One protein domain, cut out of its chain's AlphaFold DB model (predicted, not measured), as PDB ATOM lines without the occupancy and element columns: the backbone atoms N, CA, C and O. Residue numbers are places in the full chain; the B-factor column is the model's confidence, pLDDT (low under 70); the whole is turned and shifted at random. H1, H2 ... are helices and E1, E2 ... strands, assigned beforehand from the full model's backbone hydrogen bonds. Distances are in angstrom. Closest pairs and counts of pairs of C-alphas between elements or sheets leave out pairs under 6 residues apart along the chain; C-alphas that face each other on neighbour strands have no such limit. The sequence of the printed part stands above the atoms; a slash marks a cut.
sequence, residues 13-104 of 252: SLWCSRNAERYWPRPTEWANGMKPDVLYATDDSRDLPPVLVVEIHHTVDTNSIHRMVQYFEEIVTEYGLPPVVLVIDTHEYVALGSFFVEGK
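AT A GLANCE: This is residues 13 to 104 of the 252 residues of an uncharacterized protein of Absidia glauca (UniProt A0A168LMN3). A small three-stranded sheet has the long helix H2 packed along one face, while residues 13 to 18 of H1 and residues 95 to 104, mostly H3, stick out as two arms. A long stretch without named elements, residues 23 to 37, pairs briefly beside E1. The 92 printed residues hold H1, E1, E2, H2, E3 and H3 in that order; the sheet E1, E2, E3 is mixed and the class is mixed, helices and strands. The whole is loose, with a radius of gyration of the C-alphas of 15.6 A, and flat, spanning 50 by 36 by 18 A.

IN THESE COORDINATES: Find C-alpha 13 at (15.482, 20.732, 14.807); from there H1 runs to residue 22, 15.3 A. Next come E1, residues 38 to 41, and E2, residues 51 to 57, 19.2 A long. H2, residues 62 to 79, covers 25.6 A from C-alpha 62 at (11.664, -14.676, 15.341). E3 is residues 84 to 89, 16.2 A; H3, residues 90 to 102, 17.9 A, ends at C-alpha 102 (34.141, 6.691, 3.209).

HOW THE PARTS SIT: Look first at the hairpin E1 and E2, antiparallel at 168 degrees, with N 40 and O 52 2.9 A apart. E2 and E3 are parallel at 17 degrees, with N 86 and O 53 2.8 A apart. H2 is on the sheet at a height of 10.0 A, over E2 and E3, along the strands at 19 degrees to E2 on the local plane; its closest C-alpha pair with E2 is Val 51 and Ile 75, 7.8 A. E2, H2, E3 form a strand-helix-strand unit, parallel neighbour strands joined through a helix, with a right-handed crossover; H2 and the sheet make two layers, a helix on one face. H1 and H3 are not on the sheet and are apart. Each O i to N i+4 pair is within hydrogen-bond range in H2 and H3, but 2 of 6 in H1, with 1 of 7 O i to N i+3 pairs.

THE WHOLE: The C-alphas farthest apart are those of Thr 77 and Lys 104, 49.8 A. The printed part has no cut; the link H1 to E1, 15 residues, is long. Mean pLDDT of the printed part is 81.4, and residues 13 to 20 are under 70.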
ATOM      1  N   SER A  13      15.539  20.491  13.364       46.88
ATOM      2  CA  SER A  13      15.482  20.732  14.807       46.88
ATOM      3  C   SER A  13      14.151  21.277  15.333       46.88
ATOM      4  O   SER A  13      13.889  21.148  16.529       46.88
ATOM      5  N   LEU A  14      13.289  21.859  14.490       40.22
ATOM      6  CA  LEU A  14      12.026  22.451  14.958       40.22
ATOM      7  C   LEU A  14      10.935  21.411  15.251       40.22
ATOM      8  O   LEU A  14      10.145  21.618  16.168       40.22
ATOM      9  N   TRP A  15      10.908  20.288  14.526       37.84
ATOM     10  CA  TRP A  15       9.979  19.187  14.816       37.84
ATOM     11  C   TRP A  15      10.433  18.363  16.025       37.84
ATOM     12  O   TRP A  15       9.616  17.987  16.863       37.84
ATOM     13  N   CYS A  16      11.745  18.152  16.162       46.16
ATOM     14  CA  CYS A  16      12.310  17.397  17.277       46.16
ATOM     15  C   CYS A  16      12.192  18.165  18.609       46.16
ATOM     16  O   CYS A  16      11.795  17.587  19.614       46.16
ATOM     17  N   SER A  17      12.418  19.487  18.621       50.16
ATOM     18  CA  SER A  17      12.454  20.253  19.882       50.16
ATOM     19  C   SER A  17      11.091  20.423  20.562       50.16
ATOM     20  O   SER A  17      11.039  20.518  21.779       50.16
ATOM     21  N   ARG A  18       9.977  20.475  19.817       55.28
ATOM     22  CA  ARG A  18       8.665  20.809  20.413       55.28
ATOM     23  C   ARG A  18       7.882  19.598  20.934       55.28
ATOM     24  O   ARG A  18       7.003  19.768  21.774       55.28
ATOM     25  N   ASN A  19       8.200  18.401  20.438       56.91
ATOM     26  CA  ASN A  19       7.516  17.156  20.802       56.91
ATOM     27  C   ASN A  19       8.370  16.246  21.701       56.91
ATOM     28  O   ASN A  19       7.802  15.467  22.461       56.91
ATOM     29  N   ALA A  20       9.707  16.364  21.672       61.69
ATOM     30  CA  ALA A  20      10.588  15.582  22.548       61.69
ATOM     31  C   ALA A  20      10.368  15.880  24.041       61.69
ATOM     32  O   ALA A  20      10.565  15.000  24.869       61.69
ATOM     33  N   GLU A  21       9.899  17.082  24.389       72.94
ATOM     34  CA  GLU A  21       9.583  17.455  25.776       72.94
ATOM     35  C   GLU A  21       8.302  16.793  26.317       72.94
ATOM     36  O   GLU A  21       8.063  16.822  27.522       72.94
ATOM     37  N   ARG A  22       7.455  16.214  25.450       84.31
ATOM     38  CA  ARG A  22       6.174  15.603  25.857       84.31
ATOM     39  C   ARG A  22       6.288  14.132  26.234       84.31
ATOM     40  O   ARG A  22       5.351  13.595  26.821       84.31
ATOM     41  N   TYR A  23       7.399  13.493  25.884       86.38
ATOM     42  CA  TYR A  23       7.711  12.132  26.298       86.38
ATOM     43  C   TYR A  23       8.704  12.154  27.452       86.38
ATOM     44  O   TYR A  23       9.668  12.917  27.439       86.38
ATOM     45  N   TRP A  24       8.511  11.274  28.429       89.06
ATOM     46  CA  TRP A  24       9.490  11.044  29.491       89.06
ATOM     47  C   TRP A  24       9.892   9.569  29.547       89.06
ATOM     48  O   TRP A  24       9.073   8.691  29.245       89.06
ATOM     49  N   PRO A  25      11.154   9.280  29.913       90.75
ATOM     50  CA  PRO A  25      11.629   7.912  30.015       90.75
ATOM     51  C   PRO A  25      10.907   7.184  31.151       90.75
ATOM     52  O   PRO A  25      10.655   7.744  32.223       90.75
ATOM     53  N   ARG A  26      10.590   5.912  30.919       91.94
ATOM     54  CA  ARG A  26      10.050   4.992  31.920       91.94
ATOM     55  C   ARG A  26      11.097   3.942  32.291       91.94
ATOM     56  O   ARG A  26      11.985   3.656  31.486       91.94
ATOM     57  N   PRO A  27      11.013   3.364  33.502       90.56
ATOM     58  CA  PRO A  27      11.785   2.176  33.831       90.56
ATOM     59  C   PRO A  27      11.528   1.097  32.782       90.56
ATOM     60  O   PRO A  27      10.383   0.830  32.433       90.56
ATOM     61  N   THR A  28      12.598   0.510  32.269       89.00
ATOM     62  CA  THR A  28      12.511  -0.503  31.220       89.00
ATOM     63  C   THR A  28      12.452  -1.916  31.789       89.00
ATOM     64  O   THR A  28      12.274  -2.842  31.031       89.00
ATOM     65  N   GLU A  29      12.675  -2.132  33.084       90.56
ATOM     66  CA  GLU A  29      12.747  -3.479  33.661       90.56
ATOM     67  C   GLU A  29      11.382  -3.917  34.202       90.56
ATOM     68  O   GLU A  29      10.812  -3.244  35.064       90.56
ATOM     69  N   TRP A  30      10.872  -5.050  33.717       87.19
ATOM     70  CA  TRP A  30       9.604  -5.632  34.162       87.19
ATOM     71  C   TRP A  30       9.799  -6.841  35.082       87.19
ATOM     72  O   TRP A  30      10.866  -7.451  35.144       87.19
ATOM     73  N   ALA A  31       8.737  -7.222  35.801       86.44
ATOM     74  CA  ALA A  31       8.771  -8.292  36.805       86.44
ATOM     75  C   ALA A  31       9.119  -9.681  36.234       86.44
ATOM     76  O   ALA A  31       9.613 -10.546  36.956       86.44
ATOM     77  N   ASN A  32       8.883  -9.891  34.940       84.50
ATOM     78  CA  ASN A  32       9.247 -11.105  34.209       84.50
ATOM     79  C   ASN A  32      10.732 -11.133  33.775       84.50
ATOM     80  O   ASN A  32      11.162 -12.092  33.135       84.50
ATOM     81  N   GLY A  33      11.517 -10.105  34.120       87.94
ATOM     82  CA  GLY A  33      12.934  -9.976  33.770       87.94
ATOM     83  C   GLY A  33      13.192  -9.480  32.345       87.94
ATOM     84  O   GLY A  33      14.349  -9.399  31.930       87.94
ATOM     85  N   MET A  34      12.145  -9.151  31.584       86.38
ATOM     86  CA  MET A  34      12.286  -8.512  30.282       86.38
ATOM     87  C   MET A  34      12.662  -7.041  30.426       86.38
ATOM     88  O   MET A  34      12.281  -6.371  31.392       86.38
ATOM     89  N   LYS A  35      13.405  -6.543  29.436       90.75
ATOM     90  CA  LYS A  35      13.887  -5.172  29.433       90.75
ATOM     91  C   LYS A  35      14.011  -4.614  28.016       90.75
ATOM     92  O   LYS A  35      14.982  -4.971  27.349       90.75
ATOM     93  N   PRO A  36      13.088  -3.744  27.560       87.88
ATOM     94  CA  PRO A  36      13.305  -2.968  26.354       87.88
ATOM     95  C   PRO A  36      14.537  -2.064  26.437       87.88
ATOM     96  O   PRO A  36      14.916  -1.629  27.530       87.88
ATOM     97  N   ASP A  37      15.129  -1.732  25.289       87.69
ATOM     98  CA  ASP A  37      16.263  -0.798  25.235       87.69
ATOM     99  C   ASP A  37      15.849   0.598  25.708       87.69
ATOM    100  O   ASP A  37      16.530   1.209  26.540       87.69
ATOM    101  N   VAL A  38      14.713   1.104  25.211       89.31
ATOM    102  CA  VAL A  38      14.142   2.376  25.663       89.31
ATOM    103  C   VAL A  38      12.618   2.318  25.705       89.31
ATOM    104  O   VAL A  38      11.969   1.852  24.771       89.31
ATOM    105  N   LEU A  39      12.035   2.852  26.779       90.25
ATOM    106  CA  LEU A  39      10.592   2.998  26.948       90.25
ATOM    107  C   LEU A  39      10.259   4.458  27.255       90.25
ATOM    108  O   LEU A  39      10.776   5.033  28.215       90.25
ATOM    109  N   TYR A  40       9.370   5.045  26.462       89.88
ATOM    110  CA  TYR A  40       8.844   6.389  26.670       89.88
ATOM    111  C   TYR A  40       7.331   6.353  26.849       89.88
ATOM    112  O   TYR A  40       6.636   5.575  26.199       89.88
ATOM    113  N   ALA A  41       6.820   7.242  27.697       89.06
ATOM    114  CA  ALA A  41       5.388   7.455  27.867       89.06
ATOM    115  C   ALA A  41       5.035   8.938  27.724       89.06
ATOM    116  O   ALA A  41       5.882   9.805  27.954       89.06
ATOM    117  N   THR A  42       3.788   9.214  27.349       89.12
ATOM    118  CA  THR A  42       3.214  10.562  27.326       89.12
ATOM    119  C   THR A  42       1.774  10.547  27.840       89.12
ATOM    120  O   THR A  42       1.045   9.579  27.639       89.12
ATOM    121  N   ASP A  43       1.355  11.640  28.481       86.00
ATOM    122  CA  ASP A  43      -0.031  11.857  28.926       86.00
ATOM    123  C   ASP A  43      -0.874  12.468  27.792       86.00
ATOM    124  O   ASP A  43      -2.098  12.560  27.891       86.00
ATOM    125  N   ASP A  44      -0.237  12.901  26.698       82.31
ATOM    126  CA  ASP A  44      -0.896  13.576  25.581       82.31
ATOM    127  C   ASP A  44      -1.373  12.583  24.513       82.31
ATOM    128  O   ASP A  44      -0.953  12.602  23.355       82.31
ATOM    129  N   SER A  45      -2.290  11.702  24.913       73.81
ATOM    130  CA  SER A  45      -2.821  10.626  24.066       73.81
ATOM    131  C   SER A  45      -3.697  11.106  22.898       73.81
ATOM    132  O   SER A  45      -4.251  10.284  22.170       73.81
ATOM    133  N   ARG A  46      -3.915  12.423  22.759       75.44
ATOM    134  CA  ARG A  46      -4.731  13.012  21.683       75.44
ATOM    135  C   ARG A  46      -3.931  13.220  20.405       75.44
ATOM    136  O   ARG A  46      -4.477  13.017  19.325       75.44
ATOM    137  N   ASP A  47      -2.661  13.583  20.554       74.88
ATOM    138  CA  ASP A  47      -1.783  13.942  19.439       74.88
ATOM    139  C   ASP A  47      -0.620  12.951  19.265       74.88
ATOM    140  O   ASP A  47       0.020  12.940  18.212       74.88
ATOM    141  N   LEU A  48      -0.325  12.132  20.283       75.38
ATOM    142  CA  LEU A  48       0.860  11.279  20.332       75.38
ATOM    143  C   LEU A  48       0.534   9.852  20.814       75.38
ATOM    144  O   LEU A  48      -0.339   9.673  21.667       75.38
ATOM    145  N   PRO A  49       1.248   8.824  20.311       76.81
ATOM    146  CA  PRO A  49       1.165   7.476  20.857       76.81
ATOM    147  C   PRO A  49       1.496   7.465  22.356       76.81
ATOM    148  O   PRO A  49       2.564   7.947  22.737       76.81
ATOM    149  N   PRO A  50       0.637   6.906  23.217       77.19
ATOM    150  CA  PRO A  50       0.785   7.025  24.667       77.19
ATOM    151  C   PRO A  50       2.035   6.319  25.205       77.19
ATOM    152  O   PRO A  50       2.613   6.766  26.196       77.19
ATOM    153  N   VAL A  51       2.476   5.246  24.541       80.31
ATOM    154  CA  VAL A  51       3.676   4.490  24.903       80.31
ATOM    155  C   VAL A  51       4.479   4.167  23.649       80.31
ATOM    156  O   VAL A  51       3.940   3.621  22.683       80.31
ATOM    157  N   LEU A  52       5.764   4.513  23.674       78.19
ATOM    158  CA  LEU A  52       6.727   4.239  22.615       78.19
ATOM    159  C   LEU A  52       7.819   3.321  23.159       78.19
ATOM    160  O   LEU A  52       8.559   3.701  24.068       78.19
ATOM    161  N   VAL A  53       7.934   2.133  22.578       83.12
ATOM    162  CA  VAL A  53       9.064   1.230  22.813       83.12
ATOM    163  C   VAL A  53      10.058   1.426  21.685       83.12
ATOM    164  O   VAL A  53       9.669   1.407  20.519       83.12
ATOM    165  N   VAL A  54      11.330   1.597  22.016       82.25
ATOM    166  CA  VAL A  54      12.412   1.600  21.035       82.25
ATOM    167  C   VAL A  54      13.284   0.391  21.313       82.25
ATOM    168  O   VAL A  54      13.819   0.270  22.413       82.25
ATOM    169  N   GLU A  55      13.423  -0.473  20.316       82.19
ATOM    170  CA  GLU A  55      14.363  -1.590  20.330       82.19
ATOM    171  C   GLU A  55      15.422  -1.384  19.250       82.19
ATOM    172  O   GLU A  55      15.109  -1.038  18.107       82.19
ATOM    173  N   ILE A  56      16.676  -1.640  19.601       81.31
ATOM    174  CA  ILE A  56      17.822  -1.550  18.708       81.31
ATOM    175  C   ILE A  56      18.320  -2.972  18.459       81.31
ATOM    176  O   ILE A  56      18.987  -3.587  19.289       81.31
ATOM    177  N   HIS A  57      18.008  -3.507  17.284       81.69
ATOM    178  CA  HIS A  57      18.384  -4.865  16.911       81.69
ATOM    179  C   HIS A  57      19.490  -4.865  15.864       81.69
ATOM    180  O   HIS A  57      19.526  -4.032  14.969       81.69
ATOM    181  N   HIS A  58      20.393  -5.840  15.942       77.12
ATOM    182  CA  HIS A  58      21.341  -6.119  14.858       77.12
ATOM    183  C   HIS A  58      20.764  -7.034  13.780       77.12
ATOM    184  O   HIS A  58      21.136  -6.949  12.617       77.12
ATOM    185  N   THR A  59      19.852  -7.914  14.169       78.88
ATOM    186  CA  THR A  59      19.068  -8.743  13.259       78.88
ATOM    187  C   THR A  59      17.707  -8.950  13.898       78.88
ATOM    188  O   THR A  59      17.643  -9.375  15.054       78.88
ATOM    189  N   VAL A  60      16.631  -8.672  13.166       81.38
ATOM    190  CA  VAL A  60      15.269  -8.960  13.629       81.38
ATOM    191  C   VAL A  60      14.961 -10.426  13.333       81.38
ATOM    192  O   VAL A  60      14.628 -10.794  12.209       81.38
ATOM    193  N   ASP A  61      15.126 -11.282  14.338       86.44
ATOM    194  CA  ASP A  61      14.795 -12.707  14.265       86.44
ATOM    195  C   ASP A  61      13.418 -13.006  14.889       86.44
ATOM    196  O   ASP A  61      12.772 -12.150  15.497       86.44
ATOM    197  N   THR A  62      12.949 -14.250  14.760       86.50
ATOM    198  CA  THR A  62      11.664 -14.676  15.341       86.50
ATOM    199  C   THR A  62      11.622 -14.463  16.858       86.50
ATOM    200  O   THR A  62      10.570 -14.128  17.400       86.50
ATOM    201  N   ASN A  63      12.759 -14.591  17.553       87.38
ATOM    202  CA  ASN A  63      12.843 -14.340  18.993       87.38
ATOM    203  C   ASN A  63      12.631 -12.860  19.327       87.38
ATOM    204  O   ASN A  63      11.944 -12.548  20.295       87.38
ATOM    205  N   SER A  64      13.173 -11.959  18.508       83.75
ATOM    206  CA  SER A  64      12.965 -10.513  18.614       83.75
ATOM    207  C   SER A  64      11.484 -10.169  18.469       83.75
ATOM    208  O   SER A  64      10.947  -9.410  19.270       83.75
ATOM    209  N   ILE A  65      10.790 -10.797  17.510       85.69
ATOM    210  CA  ILE A  65       9.342 -10.619  17.327       85.69
ATOM    211  C   ILE A  65       8.566 -11.135  18.541       85.69
ATOM    212  O   ILE A  65       7.710 -10.423  19.058       85.69
ATOM    213  N   HIS A  66       8.878 -12.338  19.028       89.25
ATOM    214  CA  HIS A  66       8.229 -12.882  20.223       89.25
ATOM    215  C   HIS A  66       8.421 -11.982  21.440       89.25
ATOM    216  O   HIS A  66       7.463 -11.720  22.163       89.25
ATOM    217  N   ARG A  67       9.636 -11.472  21.634       86.56
ATOM    218  CA  ARG A  67       9.948 -10.550  22.719       86.56
ATOM    219  C   ARG A  67       9.148  -9.254  22.596       86.56
ATOM    220  O   ARG A  67       8.525  -8.845  23.566       86.56
ATOM    221  N   MET A  68       9.073  -8.666  21.400       87.00
ATOM    222  CA  MET A  68       8.224  -7.497  21.161       87.00
ATOM    223  C   MET A  68       6.764  -7.780  21.505       87.00
ATOM    224  O   MET A  68       6.171  -6.998  22.233       87.00
ATOM    225  N   VAL A  69       6.189  -8.901  21.054       89.44
ATOM    226  CA  VAL A  69       4.800  -9.278  21.388       89.44
ATOM    227  C   VAL A  69       4.585  -9.329  22.901       89.44
ATOM    228  O   VAL A  69       3.606  -8.775  23.392       89.44
ATOM    229  N   GLN A  70       5.524  -9.901  23.654       90.44
ATOM    230  CA  GLN A  70       5.444  -9.907  25.116       90.44
ATOM    231  C   GLN A  70       5.507  -8.485  25.701       90.44
ATOM    232  O   GLN A  70       4.820  -8.188  26.674       90.44
ATOM    233  N   TYR A  71       6.278  -7.576  25.097       88.81
ATOM    234  CA  TYR A  71       6.312  -6.170  25.509       88.81
ATOM    235  C   TYR A  71       4.951  -5.492  25.312       88.81
ATOM    236  O   TYR A  71       4.514  -4.732  26.175       88.81
ATOM    237  N   PHE A  72       4.265  -5.779  24.197       88.06
ATOM    238  CA  PHE A  72       2.907  -5.279  23.958       88.06
ATOM    239  C   PHE A  72       1.953  -5.732  25.066       88.06
ATOM    240  O   PHE A  72       1.192  -4.912  25.575       88.06
ATOM    241  N   GLU A  73       2.005  -7.006  25.454       89.44
ATOM    242  CA  GLU A  73       1.143  -7.555  26.505       89.44
ATOM    243  C   GLU A  73       1.382  -6.875  27.858       89.44
ATOM    244  O   GLU A  73       0.422  -6.473  28.520       89.44
ATOM    245  N   GLU A  74       2.643  -6.672  28.245       87.62
ATOM    246  CA  GLU A  74       2.987  -6.005  29.508       87.62
ATOM    247  C   GLU A  74       2.549  -4.537  29.504       87.62
ATOM    248  O   GLU A  74       1.933  -4.063  30.458       87.62
ATOM    249  N   ILE A  75       2.766  -3.815  28.401       87.12
ATOM    250  CA  ILE A  75       2.367  -2.406  28.299       87.12
ATOM    251  C   ILE A  75       0.848  -2.249  28.302       87.12
ATOM    252  O   ILE A  75       0.325  -1.357  28.969       87.12
ATOM    253  N   VAL A  76       0.122  -3.104  27.583       89.69
ATOM    254  CA  VAL A  76      -1.344  -3.095  27.614       89.69
ATOM    255  C   VAL A  76      -1.841  -3.415  29.026       89.69
ATOM    256  O   VAL A  76      -2.797  -2.790  29.482       89.69
ATOM    257  N   THR A  77      -1.176  -4.322  29.741       90.38
ATOM    258  CA  THR A  77      -1.509  -4.653  31.135       90.38
ATOM    259  C   THR A  77      -1.255  -3.482  32.089       90.38
ATOM    260  O   THR A  77      -2.099  -3.190  32.935       90.38
ATOM    261  N   GLU A  78      -0.122  -2.790  31.954       87.88
ATOM    262  CA  GLU A  78       0.295  -1.714  32.860       87.88
ATOM    263  C   GLU A  78      -0.403  -0.375  32.562       87.88
ATOM    264  O   GLU A  78      -0.813   0.334  33.483       87.88
ATOM    265  N   TYR A  79      -0.573  -0.031  31.282       85.62
ATOM    266  CA  TYR A  79      -1.048   1.286  30.838       85.62
ATOM    267  C   TYR A  79      -2.454   1.265  30.227       85.62
ATOM    268  O   TYR A  79      -3.043   2.327  30.030       85.62
ATOM    269  N   GLY A  80      -3.016   0.091  29.913       86.50
ATOM    270  CA  GLY A  80      -4.355  -0.034  29.325       86.50
ATOM    271  C   GLY A  80      -4.471   0.500  27.892       86.50
ATOM    272  O   GLY A  80      -5.583   0.722  27.412       86.50
ATOM    273  N   LEU A  81      -3.344   0.748  27.218       84.31
ATOM    274  CA  LEU A  81      -3.275   1.382  25.902       84.31
ATOM    275  C   LEU A  81      -2.349   0.585  24.969       84.31
ATOM    276  O   LEU A  81      -1.345   0.045  25.434       84.31
ATOM    277  N   PRO A  82      -2.651   0.514  23.659       81.50
ATOM    278  CA  PRO A  82      -1.789  -0.168  22.701       81.50
ATOM    279  C   PRO A  82      -0.496   0.638  22.477       81.50
ATOM    280  O   PRO A  82      -0.576   1.828  22.150       81.50
ATOM    281  N   PRO A  83       0.694   0.033  22.642       86.81
ATOM    282  CA  PRO A  83       1.945   0.723  22.363       86.81
ATOM    283  C   PRO A  83       2.233   0.837  20.869       86.81
ATOM    284  O   PRO A  83       1.714   0.087  20.042       86.81
ATOM    285  N   VAL A  84       3.146   1.749  20.544       84.62
ATOM    286  CA  VAL A  84       3.851   1.789  19.263       84.62
ATOM    287  C   VAL A  84       5.284   1.323  19.500       84.62
ATOM    288  O   VAL A  84       5.940   1.780  20.436       84.62
ATOM    289  N   VAL A  85       5.774   0.412  18.660       82.75
ATOM    290  CA  VAL A  85       7.146  -0.102  18.738       82.75
ATOM    291  C   VAL A  85       7.933   0.393  17.534       82.75
ATOM    292  O   VAL A  85       7.535   0.177  16.393       82.75
ATOM    293  N   LEU A  86       9.050   1.060  17.806       81.62
ATOM    294  CA  LEU A  86      10.042   1.469  16.825       81.62
ATOM    295  C   LEU A  86      11.215   0.491  16.885       81.62
ATOM    296  O   LEU A  86      11.904   0.404  17.900       81.62
ATOM    297  N   VAL A  87      11.441  -0.230  15.790       81.25
ATOM    298  CA  VAL A  87      12.561  -1.167  15.658       81.25
ATOM    299  C   VAL A  87      13.630  -0.521  14.800       81.25
ATOM    300  O   VAL A  87      13.371  -0.142  13.663       81.25
ATOM    301  N   ILE A  88      14.830  -0.400  15.352       79.56
ATOM    302  CA  ILE A  88      15.982   0.200  14.693       79.56
ATOM    303  C   ILE A  88      16.959  -0.923  14.342       79.56
ATOM    304  O   ILE A  88      17.571  -1.504  15.238       79.56
ATOM    305  N   ASP A  89      17.112  -1.227  13.050       80.94
ATOM    306  CA  ASP A  89      18.096  -2.212  12.586       80.94
ATOM    307  C   ASP A  89      19.486  -1.572  12.447       80.94
ATOM    308  O   ASP A  89      19.737  -0.758  11.558       80.94
ATOM    309  N   THR A  90      20.417  -1.951  13.324       79.62
ATOM    310  CA  THR A  90      21.789  -1.422  13.343       79.62
ATOM    311  C   THR A  90      22.590  -1.742  12.086       79.62
ATOM    312  O   THR A  90      23.525  -0.994  11.792       79.62
ATOM    313  N   HIS A  91      22.240  -2.779  11.315       78.31
ATOM    314  CA  HIS A  91      22.949  -3.092  10.073       78.31
ATOM    315  C   HIS A  91      22.853  -1.923   9.080       78.31
ATOM    316  O   HIS A  91      23.832  -1.569   8.417       78.31
ATOM    317  N   GLU A  92      21.702  -1.250   9.036       78.12
ATOM    318  CA  GLU A  92      21.512  -0.071   8.194       78.12
ATOM    319  C   GLU A  92      22.328   1.130   8.678       78.12
ATOM    320  O   GLU A  92      22.883   1.858   7.858       78.12
ATOM    321  N   TYR A  93      22.495   1.306   9.993       79.81
ATOM    322  CA  TYR A  93      23.307   2.391  10.560       79.81
ATOM    323  C   TYR A  93      24.803   2.168  10.374       79.81
ATOM    324  O   TYR A  93      25.536   3.131  10.161       79.81
ATOM    325  N   VAL A  94      25.268   0.918  10.425       82.75
ATOM    326  CA  VAL A  94      26.663   0.582  10.111       82.75
ATOM    327  C   VAL A  94      26.944   0.872   8.638       82.75
ATOM    328  O   VAL A  94      27.933   1.539   8.326       82.75
ATOM    329  N   ALA A  95      26.046   0.461   7.738       84.56
ATOM    330  CA  ALA A  95      26.141   0.793   6.320       84.56
ATOM    331  C   ALA A  95      26.076   2.314   6.089       84.56
ATOM    332  O   ALA A  95      26.870   2.864   5.330       84.56
ATOM    333  N   LEU A  96      25.188   3.022   6.788       82.19
ATOM    334  CA  LEU A  96      25.045   4.473   6.686       82.19
ATOM    335  C   LEU A  96      26.295   5.201   7.196       82.19
ATOM    336  O   LEU A  96      26.784   6.135   6.563       82.19
ATOM    337  N   GLY A  97      26.844   4.749   8.323       82.94
ATOM    338  CA  GLY A  97      28.100   5.241   8.876       82.94
ATOM    339  C   GLY A  97      29.253   5.027   7.902       82.94
ATOM    340  O   GLY A  97      29.983   5.972   7.615       82.94
ATOM    341  N   SER A  98      29.368   3.829   7.324       85.00
ATOM    342  CA  SER A  98      30.360   3.529   6.287       85.00
ATOM    343  C   SER A  98      30.196   4.442   5.069       85.00
ATOM    344  O   SER A  98      31.165   5.081   4.665       85.00
ATOM    345  N   PHE A  99      28.969   4.614   4.567       86.00
ATOM    346  CA  PHE A  99      28.653   5.510   3.451       86.00
ATOM    347  C   PHE A  99      29.130   6.952   3.701       86.00
ATOM    348  O   PHE A  99      29.741   7.572   2.826       86.00
ATOM    349  N   PHE A 100      28.897   7.493   4.902       79.25
ATOM    350  CA  PHE A 100      29.322   8.854   5.246       79.25
ATOM    351  C   PHE A 100      30.822   8.984   5.527       79.25
ATOM    352  O   PHE A 100      31.418   9.989   5.136       79.25
ATOM    353  N   VAL A 101      31.426   8.005   6.204       84.88
ATOM    354  CA  VAL A 101      32.851   8.027   6.570       84.88
ATOM    355  C   VAL A 101      33.734   7.862   5.337       84.88
ATOM    356  O   VAL A 101      34.703   8.604   5.180       84.88
ATOM    357  N   GLU A 102      33.384   6.941   4.438       87.62
ATOM    358  CA  GLU A 102      34.141   6.691   3.209       87.62
ATOM    359  C   GLU A 102      34.066   7.874   2.239       87.62
ATOM    360  O   GLU A 102      35.030   8.171   1.527       87.62
ATOM    361  N   GLY A 103      32.921   8.567   2.205       77.62
ATOM    362  CA  GLY A 103      32.745   9.822   1.472       77.62
ATOM    363  C   GLY A 103      33.036   9.726  -0.030       77.62
ATOM    364  O   GLY A 103      33.321  10.745  -0.668       77.62
ATOM    365  N   LYS A 104      33.001   8.520  -0.609       86.31
ATOM    366  CA  LYS A 104      33.289   8.290  -2.029       86.31
ATOM    367  C   LYS A 104      32.134   8.811  -2.878       86.31
ATOM    368  O   LYS A 104      30.968   8.569  -2.576       86.31
TER     369      LYS A 104